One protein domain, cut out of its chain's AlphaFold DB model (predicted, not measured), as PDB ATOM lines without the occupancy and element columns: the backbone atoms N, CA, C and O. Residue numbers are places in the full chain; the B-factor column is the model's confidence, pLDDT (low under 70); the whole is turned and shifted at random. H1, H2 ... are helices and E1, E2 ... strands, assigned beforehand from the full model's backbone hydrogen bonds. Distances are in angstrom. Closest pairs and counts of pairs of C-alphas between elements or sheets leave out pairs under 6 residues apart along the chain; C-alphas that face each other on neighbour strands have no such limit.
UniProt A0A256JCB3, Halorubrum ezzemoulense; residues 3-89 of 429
ATOM      1  N   LEU A   3       9.502  40.673  55.266       93.69
ATOM      2  CA  LEU A   3       9.657  39.611  54.276       93.69
ATOM      3  C   LEU A   3       9.638  38.232  54.950       93.69
ATOM      4  O   LEU A   3      10.261  38.012  55.990       93.69
ATOM      5  N   ASN A   4       8.931  37.289  54.334       92.88
ATOM      6  CA  ASN A   4       9.046  35.861  54.600       92.88
ATOM      7  C   ASN A   4       9.792  35.213  53.428       92.88
ATOM      8  O   ASN A   4       9.416  35.422  52.272       92.88
ATOM      9  N   THR A   5      10.845  34.443  53.718       91.69
ATOM     10  CA  THR A   5      11.641  33.765  52.686       91.69
ATOM     11  C   THR A   5      11.619  32.255  52.864       91.69
ATOM     12  O   THR A   5      11.995  31.727  53.912       91.69
ATOM     13  N   GLU A   6      11.216  31.545  51.815       90.25
ATOM     14  CA  GLU A   6      11.048  30.092  51.827       90.25
ATOM     15  C   GLU A   6      11.966  29.455  50.792       90.25
ATOM     16  O   GLU A   6      11.998  29.867  49.637       90.25
ATOM     17  N   ARG A   7      12.748  28.450  51.200       87.81
ATOM     18  CA  ARG A   7      13.664  27.764  50.283       87.81
ATOM     19  C   ARG A   7      12.871  27.071  49.179       87.81
ATOM     20  O   ARG A   7      11.963  26.300  49.475       87.81
ATOM     21  N   ASP A   8      13.295  27.268  47.938       88.88
ATOM     22  CA  ASP A   8      12.777  26.505  46.813       88.88
ATOM     23  C   ASP A   8      13.329  25.065  46.846       88.88
ATOM     24  O   ASP A   8      14.550  24.877  46.764       88.88
ATOM     25  N   PRO A   9      12.478  24.033  47.002       86.19
ATOM     26  CA  PRO A   9      12.934  22.645  47.030       86.19
ATOM     27  C   PRO A   9      13.483  22.170  45.679       86.19
ATOM     28  O   PRO A   9      14.320  21.265  45.667       86.19
ATOM     29  N   ASP A  10      13.043  22.783  44.576       88.31
ATOM     30  CA  ASP A  10      13.389  22.393  43.203       88.31
ATOM     31  C   ASP A  10      14.436  23.329  42.563       88.31
ATOM     32  O   ASP A  10      14.862  23.114  41.426       88.31
ATOM     33  N   GLY A  11      14.844  24.374  43.287       82.25
ATOM     34  CA  GLY A  11      15.770  25.407  42.833       82.25
ATOM     35  C   GLY A  11      17.234  25.146  43.182       82.25
ATOM     36  O   GLY A  11      17.619  24.123  43.762       82.25
ATOM     37  N   GLY A  12      18.079  26.113  42.832       82.38
ATOM     38  CA  GLY A  12      19.459  26.193  43.292       82.38
ATOM     39  C   GLY A  12      19.561  26.254  44.821       82.38
ATOM     40  O   GLY A  12      18.598  26.527  45.534       82.38
ATOM     41  N   TRP A  13      20.759  26.011  45.362       80.94
ATOM     42  CA  TRP A  13      20.964  25.896  46.815       80.94
ATOM     43  C   TRP A  13      20.594  27.160  47.616       80.94
ATOM     44  O   TRP A  13      20.362  27.057  48.822       80.94
ATOM     45  N   TYR A  14      20.526  28.318  46.954       83.19
ATOM     46  CA  TYR A  14      20.179  29.618  47.527       83.19
ATOM     47  C   TYR A  14      18.848  30.188  47.010       83.19
ATOM     48  O   TYR A  14      18.466  31.273  47.447       83.19
ATOM     49  N   ASP A  15      18.133  29.482  46.128       87.00
ATOM     50  CA  ASP A  15      16.860  29.962  45.588       87.00
ATOM     51  C   ASP A  15      15.797  29.990  46.690       87.00
ATOM     52  O   ASP A  15      15.585  29.010  47.418       87.00
ATOM     53  N   ARG A  16      15.137  31.142  46.836       89.12
ATOM     54  CA  ARG A  16      14.153  31.391  47.892       89.12
ATOM     55  C   ARG A  16      12.972  32.160  47.343       89.12
ATOM     56  O   ARG A  16      13.172  33.240  46.813       89.12
ATOM     57  N   PHE A  17      11.761  31.653  47.527       93.25
ATOM     58  CA  PHE A  17      10.561  32.455  47.333       93.25
ATOM     59  C   PHE A  17      10.506  33.560  48.385       93.25
ATOM     60  O   PHE A  17      10.768  33.309  49.562       93.25
ATOM     61  N   VAL A  18      10.194  34.776  47.951       95.00
ATOM     62  CA  VAL A  18      10.098  35.962  48.798       95.00
ATOM     63  C   VAL A  18       8.665  36.470  48.768       95.00
ATOM     64  O   VAL A  18       8.103  36.743  47.704       95.00
ATOM     65  N   HIS A  19       8.093  36.614  49.957       95.19
ATOM     66  CA  HIS A  19       6.738  37.102  50.171       95.19
ATOM     67  C   HIS A  19       6.768  38.294  51.116       95.19
ATOM     68  O   HIS A  19       7.484  38.273  52.119       95.19
ATOM     69  N   LEU A  20       5.958  39.307  50.835       95.12
ATOM     70  CA  LEU A  20       5.629  40.335  51.810       95.12
ATOM     71  C   LEU A  20       4.504  39.813  52.702       95.12
ATOM     72  O   LEU A  20       3.488  39.327  52.194       95.12
ATOM     73  N   VAL A  21       4.672  39.927  54.017       94.31
ATOM     74  CA  VAL A  21       3.654  39.521  54.988       94.31
ATOM     75  C   VAL A  21       3.282  40.654  55.943       94.31
ATOM     76  O   VAL A  21       4.124  41.483  56.312       94.31
ATOM     77  N   ASP A  22       2.013  40.671  56.349       92.44
ATOM     78  CA  ASP A  22       1.497  41.555  57.398       92.44
ATOM     79  C   ASP A  22       1.929  41.095  58.810       92.44
ATOM     80  O   ASP A  22       2.684  40.129  58.978       92.44
ATOM     81  N   GLU A  23       1.476  41.804  59.847       89.12
ATOM     82  CA  GLU A  23       1.773  41.475  61.251       89.12
ATOM     83  C   GLU A  23       1.216  40.106  61.685       89.12
ATOM     84  O   GLU A  23       1.817  39.434  62.526       89.12
ATOM     85  N   ASP A  24       0.116  39.660  61.068       92.88
ATOM     86  CA  ASP A  24      -0.508  38.352  61.299       92.88
ATOM     87  C   ASP A  24       0.196  37.220  60.518       92.88
ATOM     88  O   ASP A  24      -0.152  36.042  60.662       92.88
ATOM     89  N   GLY A  25       1.183  37.550  59.679       91.31
ATOM     90  CA  GLY A  25       1.895  36.607  58.819       91.31
ATOM     91  C   GLY A  25       1.130  36.210  57.555       91.31
ATOM     92  O   GLY A  25       1.497  35.222  56.914       91.31
ATOM     93  N   ARG A  26       0.071  36.935  57.180       94.19
ATOM     94  CA  ARG A  26      -0.639  36.708  55.916       94.19
ATOM     95  C   ARG A  26       0.162  37.307  54.771       94.19
ATOM     96  O   ARG A  26       0.656  38.426  54.873       94.19
ATOM     97  N   VAL A  27       0.253  36.567  53.670       95.25
ATOM     98  CA  VAL A  27       0.880  37.051  52.438       95.25
ATOM     99  C   VAL A  27       0.033  38.177  51.858       95.25
ATOM    100  O   VAL A  27      -1.133  37.966  51.520       95.25
ATOM    101  N   VAL A  28       0.630  39.359  51.747       95.25
ATOM    102  CA  VAL A  28       0.028  40.522  51.081       95.25
ATOM    103  C   VAL A  28       0.557  40.682  49.658       95.25
ATOM    104  O   VAL A  28      -0.136  41.239  48.810       95.25
ATOM    105  N   GLU A  29       1.753  40.158  49.380       95.62
ATOM    106  CA  GLU A  29       2.362  40.199  48.055       95.62
ATOM    107  C   GLU A  29       3.396  39.082  47.851       95.62
ATOM    108  O   GLU A  29       4.087  38.679  48.787       95.62
ATOM    109  N   GLU A  30       3.519  38.593  46.616       95.50
ATOM    110  CA  GLU A  30       4.495  37.575  46.217       95.50
ATOM    111  C   GLU A  30       5.462  38.147  45.178       95.50
ATOM    112  O   GLU A  30       5.023  38.667  44.155       95.50
ATOM    113  N   PHE A  31       6.771  37.996  45.401       94.12
ATOM    114  CA  PHE A  31       7.799  38.496  44.477       94.12
ATOM    115  C   PHE A  31       8.548  37.392  43.714       94.12
ATOM    116  O   PHE A  31       9.429  37.659  42.898       94.12
ATOM    117  N   GLY A  32       8.249  36.121  43.983       91.44
ATOM    118  CA  GLY A  32       8.991  35.004  43.399       91.44
ATOM    119  C   GLY A  32      10.392  34.852  44.001       91.44
ATOM    120  O   GLY A  32      10.582  35.086  45.190       91.44
ATOM    121  N   LYS A  33      11.366  34.377  43.210       87.88
ATOM    122  CA  LYS A  33      12.650  33.866  43.740       87.88
ATOM    123  C   LYS A  33      13.771  34.898  43.891       87.88
ATOM    124  O   LYS A  33      14.697  34.716  44.675       87.88
ATOM    125  N   HIS A  34      13.729  35.945  43.076       88.25
ATOM    126  CA  HIS A  34      14.779  36.959  43.008       88.25
ATOM    127  C   HIS A  34      14.138  38.331  42.815       88.25
ATOM    128  O   HIS A  34      14.295  38.901  41.731       88.25
ATOM    129  N   PRO A  35      13.396  38.830  43.824       95.06
ATOM    130  CA  PRO A  35      12.864  40.180  43.763       95.06
ATOM    131  C   PRO A  35      13.968  41.166  43.403       95.06
ATOM    132  O   PRO A  35      15.099  41.085  43.900       95.06
ATOM    133  N   THR A  36      13.625  42.100  42.539       96.44
ATOM    134  CA  THR A  36      14.425  43.290  42.289       96.44
ATOM    135  C   THR A  36      14.254  44.281  43.438       96.44
ATOM    136  O   THR A  36      13.249  44.274  44.154       96.44
ATOM    137  N   LEU A  37      15.238  45.162  43.619       96.50
ATOM    138  CA  LEU A  37      15.123  46.285  44.543       96.50
ATOM    139  C   LEU A  37      13.899  47.145  44.202       96.50
ATOM    140  O   LEU A  37      13.191  47.580  45.107       96.50
ATOM    141  N   ASP A  38      13.610  47.325  42.912       95.62
ATOM    142  CA  ASP A  38      12.480  48.129  42.457       95.62
ATOM    143  C   ASP A  38      11.134  47.560  42.904       95.62
ATOM    144  O   ASP A  38      10.287  48.308  43.395       95.62
ATOM    145  N   GLU A  39      10.949  46.242  42.789       96.31
ATOM    146  CA  GLU A  39       9.741  45.555  43.261       96.31
ATOM    147  C   GLU A  39       9.550  45.732  44.771       96.31
ATOM    148  O   GLU A  39       8.444  46.038  45.223       96.31
ATOM    149  N   LEU A  40      10.633  45.603  45.547       96.06
ATOM    150  CA  LEU A  40      10.599  45.763  47.002       96.06
ATOM    151  C   LEU A  40      10.266  47.206  47.404       96.06
ATOM    152  O   LEU A  40       9.381  47.422  48.231       96.06
ATOM    153  N   ARG A  41      10.917  48.201  46.792       95.12
ATOM    154  CA  ARG A  41      10.683  49.628  47.087       95.12
ATOM    155  C   ARG A  41       9.311  50.111  46.613       95.12
ATOM    156  O   ARG A  41       8.698  50.963  47.255       95.12
ATOM    157  N   GLU A  42       8.783  49.577  45.513       94.00
ATOM    158  CA  GLU A  42       7.418  49.906  45.082       94.00
ATOM    159  C   GLU A  42       6.358  49.206  45.944       94.00
ATOM    160  O   GLU A  42       5.253  49.728  46.103       94.00
ATOM    161  N   ALA A  43       6.670  48.051  46.538       94.50
ATOM    162  CA  ALA A  43       5.812  47.456  47.559       94.50
ATOM    163  C   ALA A  43       5.746  48.339  48.816       94.50
ATOM    164  O   ALA A  43       4.643  48.636  49.269       94.50
ATOM    165  N   GLU A  44       6.877  48.851  49.319       92.88
ATOM    166  CA  GLU A  44       6.882  49.814  50.441       92.88
ATOM    167  C   GLU A  44       5.961  51.007  50.170       92.88
ATOM    168  O   GLU A  44       5.165  51.408  51.017       92.88
ATOM    169  N   ARG A  45       6.030  51.563  48.955       91.81
ATOM    170  CA  ARG A  45       5.181  52.683  48.544       91.81
ATOM    171  C   ARG A  45       3.701  52.311  48.494       91.81
ATOM    172  O   ARG A  45       2.891  53.049  49.039       91.81
ATOM    173  N   ARG A  46       3.342  51.185  47.869       92.75
ATOM    174  CA  ARG A  46       1.940  50.734  47.772       92.75
ATOM    175  C   ARG A  46       1.304  50.456  49.127       92.75
ATOM    176  O   ARG A  46       0.109  50.687  49.280       92.75
ATOM    177  N   HIS A  47       2.086  49.936  50.068       91.06
ATOM    178  CA  HIS A  47       1.595  49.527  51.382       91.06
ATOM    179  C   HIS A  47       1.829  50.576  52.478       91.06
ATOM    180  O   HIS A  47       1.322  50.409  53.581       91.06
ATOM    181  N   GLY A  48       2.551  51.661  52.182       87.50
ATOM    182  CA  GLY A  48       2.784  52.767  53.115       87.50
ATOM    183  C   GLY A  48       3.721  52.429  54.278       87.50
ATOM    184  O   GLY A  48       3.736  53.152  55.271       87.50
ATOM    185  N   GLU A  49       4.512  51.358  54.173       86.38
ATOM    186  CA  GLU A  49       5.404  50.880  55.235       86.38
ATOM    187  C   GLU A  49       6.821  50.624  54.714       86.38
ATOM    188  O   GLU A  49       7.007  50.064  53.634       86.38
ATOM    189  N   ARG A  50       7.835  51.001  55.502       89.69
ATOM    190  CA  ARG A  50       9.252  50.762  55.188       89.69
ATOM    191  C   ARG A  50       9.622  49.303  55.478       89.69
ATOM    192  O   ARG A  50       9.359  48.784  56.561       89.69
ATOM    193  N   LEU A  51      10.330  48.666  54.553       90.62
ATOM    194  CA  LEU A  51      10.998  47.380  54.719       90.62
ATOM    195  C   LEU A  51      12.499  47.594  54.926       90.62
ATOM    196  O   LEU A  51      13.230  47.956  54.009       90.62
ATOM    197  N   ASN A  52      12.986  47.335  56.141       89.94
ATOM    198  CA  ASN A  52      14.427  47.267  56.363       89.94
ATOM    199  C   ASN A  52      14.962  46.028  55.644       89.94
ATOM    200  O   ASN A  52      14.711  44.922  56.113       89.94
ATOM    201  N   LEU A  53      15.659  46.188  54.515       93.25
ATOM    202  CA  LEU A  53      16.077  45.050  53.689       93.25
ATOM    203  C   LEU A  53      17.220  44.232  54.305       93.25
ATOM    204  O   LEU A  53      17.461  43.096  53.882       93.25
ATOM    205  N   TRP A  54      17.896  44.752  55.331       92.62
ATOM    206  CA  TRP A  54      18.878  43.971  56.066       92.62
ATOM    207  C   TRP A  54      18.229  42.838  56.847       92.62
ATOM    208  O   TRP A  54      17.178  42.981  57.471       92.62
ATOM    209  N   GLN A  55      18.908  41.690  56.826       82.19
ATOM    210  CA  GLN A  55      18.545  40.520  57.627       82.19
ATOM    211  C   GLN A  55      17.140  39.963  57.314       82.19
ATOM    212  O   GLN A  55      16.598  39.175  58.083       82.19
ATOM    213  N   GLN A  56      16.581  40.283  56.141       87.00
ATOM    214  CA  GLN A  56      15.276  39.788  55.677       87.00
ATOM    215  C   GLN A  56      15.344  38.442  54.936       87.00
ATOM    216  O   GLN A  56      14.363  37.988  54.350       87.00
ATOM    217  N   GLY A  57      16.511  37.793  54.910       88.19
ATOM    218  CA  GLY A  57      16.713  36.536  54.182       88.19
ATOM    219  C   GLY A  57      16.835  36.689  52.660       88.19
ATOM    220  O   GLY A  57      16.849  35.675  51.959       88.19
ATOM    221  N   LEU A  58      16.958  37.925  52.162       93.81
ATOM    222  CA  LEU A  58      17.313  38.227  50.775       93.81
ATOM    223  C   LEU A  58      18.726  37.722  50.457       93.81
ATOM    224  O   LEU A  58      19.597  37.681  51.331       93.81
ATOM    225  N   VAL A  59      18.951  37.336  49.204       93.56
ATOM    226  CA  VAL A  59      20.215  36.756  48.735       93.56
ATOM    227  C   VAL A  59      20.752  37.514  47.526       93.56
ATOM    228  O   VAL A  59      19.992  37.972  46.675       93.56
ATOM    229  N   CYS A  60      22.075  37.625  47.451       94.56
ATOM    230  CA  CYS A  60      22.799  38.170  46.312       94.56
ATOM    231  C   CYS A  60      22.519  37.339  45.057       94.56
ATOM    232  O   CYS A  60      22.691  36.116  45.072       94.56
ATOM    233  N   LYS A  61      22.152  38.004  43.958       93.69
ATOM    234  CA  LYS A  61      21.878  37.357  42.672       93.69
ATOM    235  C   LYS A  61      23.096  36.636  42.088       93.69
ATOM    236  O   LYS A  61      22.922  35.637  41.400       93.69
ATOM    237  N   GLU A  62      24.297  37.137  42.366       93.31
ATOM    238  CA  GLU A  62      25.544  36.620  41.795       93.31
ATOM    239  C   GLU A  62      26.093  35.419  42.583       93.31
ATOM    240  O   GLU A  62      26.356  34.360  42.017       93.31
ATOM    241  N   CYS A  63      26.250  35.553  43.904       94.00
ATOM    242  CA  CYS A  63      26.934  34.544  44.722       94.00
ATOM    243  C   CYS A  63      26.018  33.750  45.667       94.00
ATOM    244  O   CYS A  63      26.476  32.797  46.297       94.00
ATOM    245  N   GLY A  64      24.744  34.135  45.804       92.50
ATOM    246  CA  GLY A  64      23.790  33.491  46.714       92.50
ATOM    247  C   GLY A  64      23.997  33.799  48.203       92.50
ATOM    248  O   GLY A  64      23.235  33.304  49.036       92.50
ATOM    249  N   ASN A  65      24.994  34.619  48.565       92.88
ATOM    250  CA  ASN A  65      25.197  35.050  49.950       92.88
ATOM    251  C   ASN A  65      24.010  35.879  50.443       92.88
ATOM    252  O   ASN A  65      23.442  36.673  49.693       92.88
ATOM    253  N   GLN A  66      23.658  35.724  51.718       92.00
ATOM    254  CA  GLN A  66      22.610  36.535  52.328       92.00
ATOM    255  C   GLN A  66      23.023  38.006  52.414       92.00
ATOM    256  O   GLN A  66      24.178  38.325  52.690       92.00
ATOM    257  N   ILE A  67      22.053  38.893  52.215       93.56
ATOM    258  CA  ILE A  67      22.223  40.334  52.377       93.56
ATOM    259  C   ILE A  67      21.967  40.680  53.845       93.56
ATOM    260  O   ILE A  67      20.829  40.753  54.310       93.56
ATOM    261  N   THR A  68      23.055  40.830  54.595       90.75
ATOM    262  CA  THR A  68      23.024  41.109  56.040       90.75
ATOM    263  C   THR A  68      23.603  42.470  56.414       90.75
ATOM    264  O   THR A  68      23.536  42.835  57.581       90.75
ATOM    265  N   ASP A  69      24.193  43.172  55.450       92.81
ATOM    266  CA  ASP A  69      24.843  44.480  55.585       92.81
ATOM    267  C   ASP A  69      24.781  45.178  54.206       92.81
ATOM    268  O   ASP A  69      23.923  44.826  53.386       92.81
ATOM    269  N   ARG A  70      25.661  46.155  53.953       95.88
ATOM    270  CA  ARG A  70      25.859  46.895  52.703       95.88
ATOM    271  C   ARG A  70      25.477  46.072  51.466       95.88
ATOM    272  O   ARG A  70      25.884  44.915  51.299       95.88
ATOM    273  N   PHE A  71      24.724  46.686  50.567       97.12
ATOM    274  CA  PHE A  71      24.291  46.062  49.320       97.12
ATOM    275  C   PHE A  71      24.117  47.108  48.221       97.12
ATOM    276  O   PHE A  71      24.174  48.312  48.464       97.12
ATOM    277  N   SER A  72      23.945  46.625  46.999       96.69
ATOM    278  CA  SER A  72      23.627  47.437  45.825       96.69
ATOM    279  C   SER A  72      22.663  46.667  44.926       96.69
ATOM    280  O   SER A  72      22.371  45.495  45.180       96.69
ATOM    281  N   ALA A  73      22.199  47.298  43.858       95.25
ATOM    282  CA  ALA A  73      21.483  46.639  42.775       95.25
ATOM    283  C   ALA A  73      22.194  46.823  41.425       95.25
ATOM    284  O   ALA A  73      22.838  47.844  41.166       95.25
ATOM    285  N   ARG A  74      22.043  45.859  40.520       92.06
ATOM    286  CA  ARG A  74      22.390  46.057  39.105       92.06
ATOM    287  C   ARG A  74      21.409  47.023  38.430       92.06
ATOM    288  O   ARG A  74      20.348  47.307  38.989       92.06
ATOM    289  N   PRO A  75      21.710  47.538  37.226       90.19
ATOM    290  CA  PRO A  75      20.765  48.372  36.478       90.19
ATOM    291  C   PRO A  75      19.443  47.678  36.112       90.19
ATOM    292  O   PRO A  75      18.460  48.365  35.853       90.19
ATOM    293  N   ASP A  76      19.395  46.342  36.118       91.25
ATOM    294  CA  ASP A  76      18.159  45.552  35.987       91.25
ATOM    295  C   ASP A  76      17.384  45.381  37.311       91.25
ATOM    296  O   ASP A  76      16.337  44.738  37.341       91.25
ATOM    297  N   GLY A  77      17.893  45.956  38.404       93.56
ATOM    298  CA  GLY A  77      17.287  45.946  39.730       93.56
ATOM    299  C   GLY A  77      17.654  44.738  40.592       93.56
ATOM    300  O   GLY A  77      17.284  44.712  41.765       93.56
ATOM    301  N   HIS A  78      18.382  43.737  40.087       95.12
ATOM    302  CA  HIS A  78      18.743  42.580  40.907       95.12
ATOM    303  C   HIS A  78      19.736  42.936  42.019       95.12
ATOM    304  O   HIS A  78      20.758  43.582  41.787       95.12
ATOM    305  N   LEU A  79      19.441  42.464  43.231       96.19
ATOM    306  CA  LEU A  79      20.229  42.736  44.428       96.19
ATOM    307  C   LEU A  79      21.578  42.010  44.420       96.19
ATOM    308  O   LEU A  79      21.663  40.812  44.135       96.19
ATOM    309  N   LEU A  80      22.619  42.718  44.844       96.25
ATOM    310  CA  LEU A  80      23.973  42.217  45.036       96.25
ATOM    311  C   LEU A  80      24.440  42.497  46.465       96.25
ATOM    312  O   LEU A  80      24.263  43.600  46.978       96.25
ATOM    313  N   CYS A  81      25.102  41.524  47.098       96.38
ATOM    314  CA  CYS A  81      25.855  41.811  48.319       96.38
ATOM    315  C   CYS A  81      27.009  42.777  48.014       96.38
ATOM    316  O   CYS A  81      27.466  42.867  46.870       96.38
ATOM    317  N   TRP A  82      27.508  43.465  49.046       96.31
ATOM    318  CA  TRP A  82      28.564  44.463  48.882       96.31
ATOM    319  C   TRP A  82      29.799  43.955  48.136       96.31
ATOM    320  O   TRP A  82      30.301  44.654  47.263       96.31
ATOM    321  N   ASP A  83      30.276  42.747  48.441       96.25
ATOM    322  CA  ASP A  83      31.480  42.199  47.803       96.25
ATOM    323  C   ASP A  83      31.301  42.044  46.288       96.25
ATOM    324  O   ASP A  83      32.187  42.419  45.524       96.25
ATOM    325  N   CYS A  84      30.141  41.547  45.843       96.00
ATOM    326  CA  CYS A  84      29.838  41.436  44.417       96.00
ATOM    327  C   CYS A  84      29.691  42.823  43.789       96.00
ATOM    328  O   CYS A  84      30.368  43.109  42.813       96.00
ATOM    329  N   ALA A  85      28.876  43.697  44.387       95.44
ATOM    330  CA  ALA A  85      28.619  45.033  43.856       95.44
ATOM    331  C   ALA A  85      29.889  45.888  43.743       95.44
ATOM    332  O   ALA A  85      30.136  46.520  42.728       95.44
ATOM    333  N   SER A  86      30.718  45.904  44.787       93.31
ATOM    334  CA  SER A  86      31.939  46.717  44.822       93.31
ATOM    335  C   SER A  86      33.047  46.210  43.899       93.31
ATOM    336  O   SER A  86      33.967  46.978  43.605       93.31
ATOM    337  N   SER A  87      32.951  44.958  43.442       92.50
ATOM    338  CA  SER A  87      33.878  44.353  42.482       92.50
ATOM    339  C   SER A  87      33.436  44.521  41.025       92.50
ATOM    340  O   SER A  87      34.186  44.117  40.139       92.50
ATOM    341  N   GLU A  88      32.239  45.056  40.760       88.62
ATOM    342  CA  GLU A  88      31.771  45.304  39.395       88.62
ATOM    343  C   GLU A  88      32.385  46.588  38.821       88.62
ATOM    344  O   GLU A  88      32.489  47.623  39.492       88.62
ATOM    345  N   ASP A  89      32.775  46.507  37.549       87.50
ATOM    346  CA  ASP A  89      33.112  47.677  36.745       87.50
ATOM    347  C   ASP A  89      31.839  48.484  36.446       87.50
ATOM    348  O   ASP A  89      30.727  47.950  36.450       87.50
TER     349      ASP A  89
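Overview. This is residues 3 to 89 of the 429 residues of a protein of Halorubrum ezzemoulense (UniProt A0A256JCB3). Look first for a three-strand sheet, E1 to E3, with helix H1 over one face and running along the strands; at the other end of the long axis is a small second part, the short hairpin E4 and E5 with the short helix H2 beside it. A long stretch without named elements, residues 48 to 70, leads from the end of H1 to that hairpin. The printed part has 87 residues with two named helices and five named strands, in the order E1 E2 E3 H1 E4 E5 H2; under half of the residues, 39, are in named elements, and the class is mixed, helices and strands. Both sheets are antiparallel, with orders E1 - E2 - E3 and E4 - E5. The whole is compact, with a radius of gyration of the C-alphas of 12.7 A, and spans 40 by 30 by 21 A.

Arrangement. Begin at the sheet of E1, residues 3 to 7, E2, residues 16 to 21, and E3, residues 27 to 32; it is a meander, each strand the antiparallel neighbour of the one before. E1 and E2 form a hairpin at 153 degrees, where you find N 4 and O 19 at 2.8 A. E2 and E3 form a hairpin at 155 degrees, with N 18 and O 32 at 2.8 A. H1, residues 37 to 47, is on this sheet at a height over the sheet of 10.4 A, over E2 and E3. It runs along the strands, at 14 degrees to E3 on the local plane; the closest C-alphas of E3 and H1, those of Phe 31 and Glu 39, are 7.4 A apart. Now look at E4, residues 71 to 73, and E5, residues 79 to 81, a hairpin at 148 degrees with N 80 and O 72 at 2.8 A. The closest C-alphas of H1 and E5 are those of Leu 37 and Leu 79, 6.2 A apart. H2, residues 82 to 86, is not on the three-strand sheet; its closest C-alpha to E4 is that of Trp 82, 4.6 A from that of Phe 71. H1 and H2 are apart. In H1 and H2 every O i to N i+4 pair is within hydrogen-bond range.

Along the chain. Find C-alpha 3 at (9.657, 39.611, 54.276); from there E1 runs 13.1 A to Arg 7. E2 is 15.1 A long and E3 12.3 A. H1 begins at C-alpha 37, (15.123, 46.285, 44.543), and runs 15.5 A. E4, E5 and H2 are shorter, and H2 ends at C-alpha 86, (31.939, 46.717, 44.822).

Size, cuts and confidence. The C-alphas farthest apart, those of Asp 24 and Asp 89, are 42.7 A apart. The printed part has no cut; the link from H1 to E4 is long, with 23 residues. The mean pLDDT of the printed part is 92.1, and no printed residue is under 70.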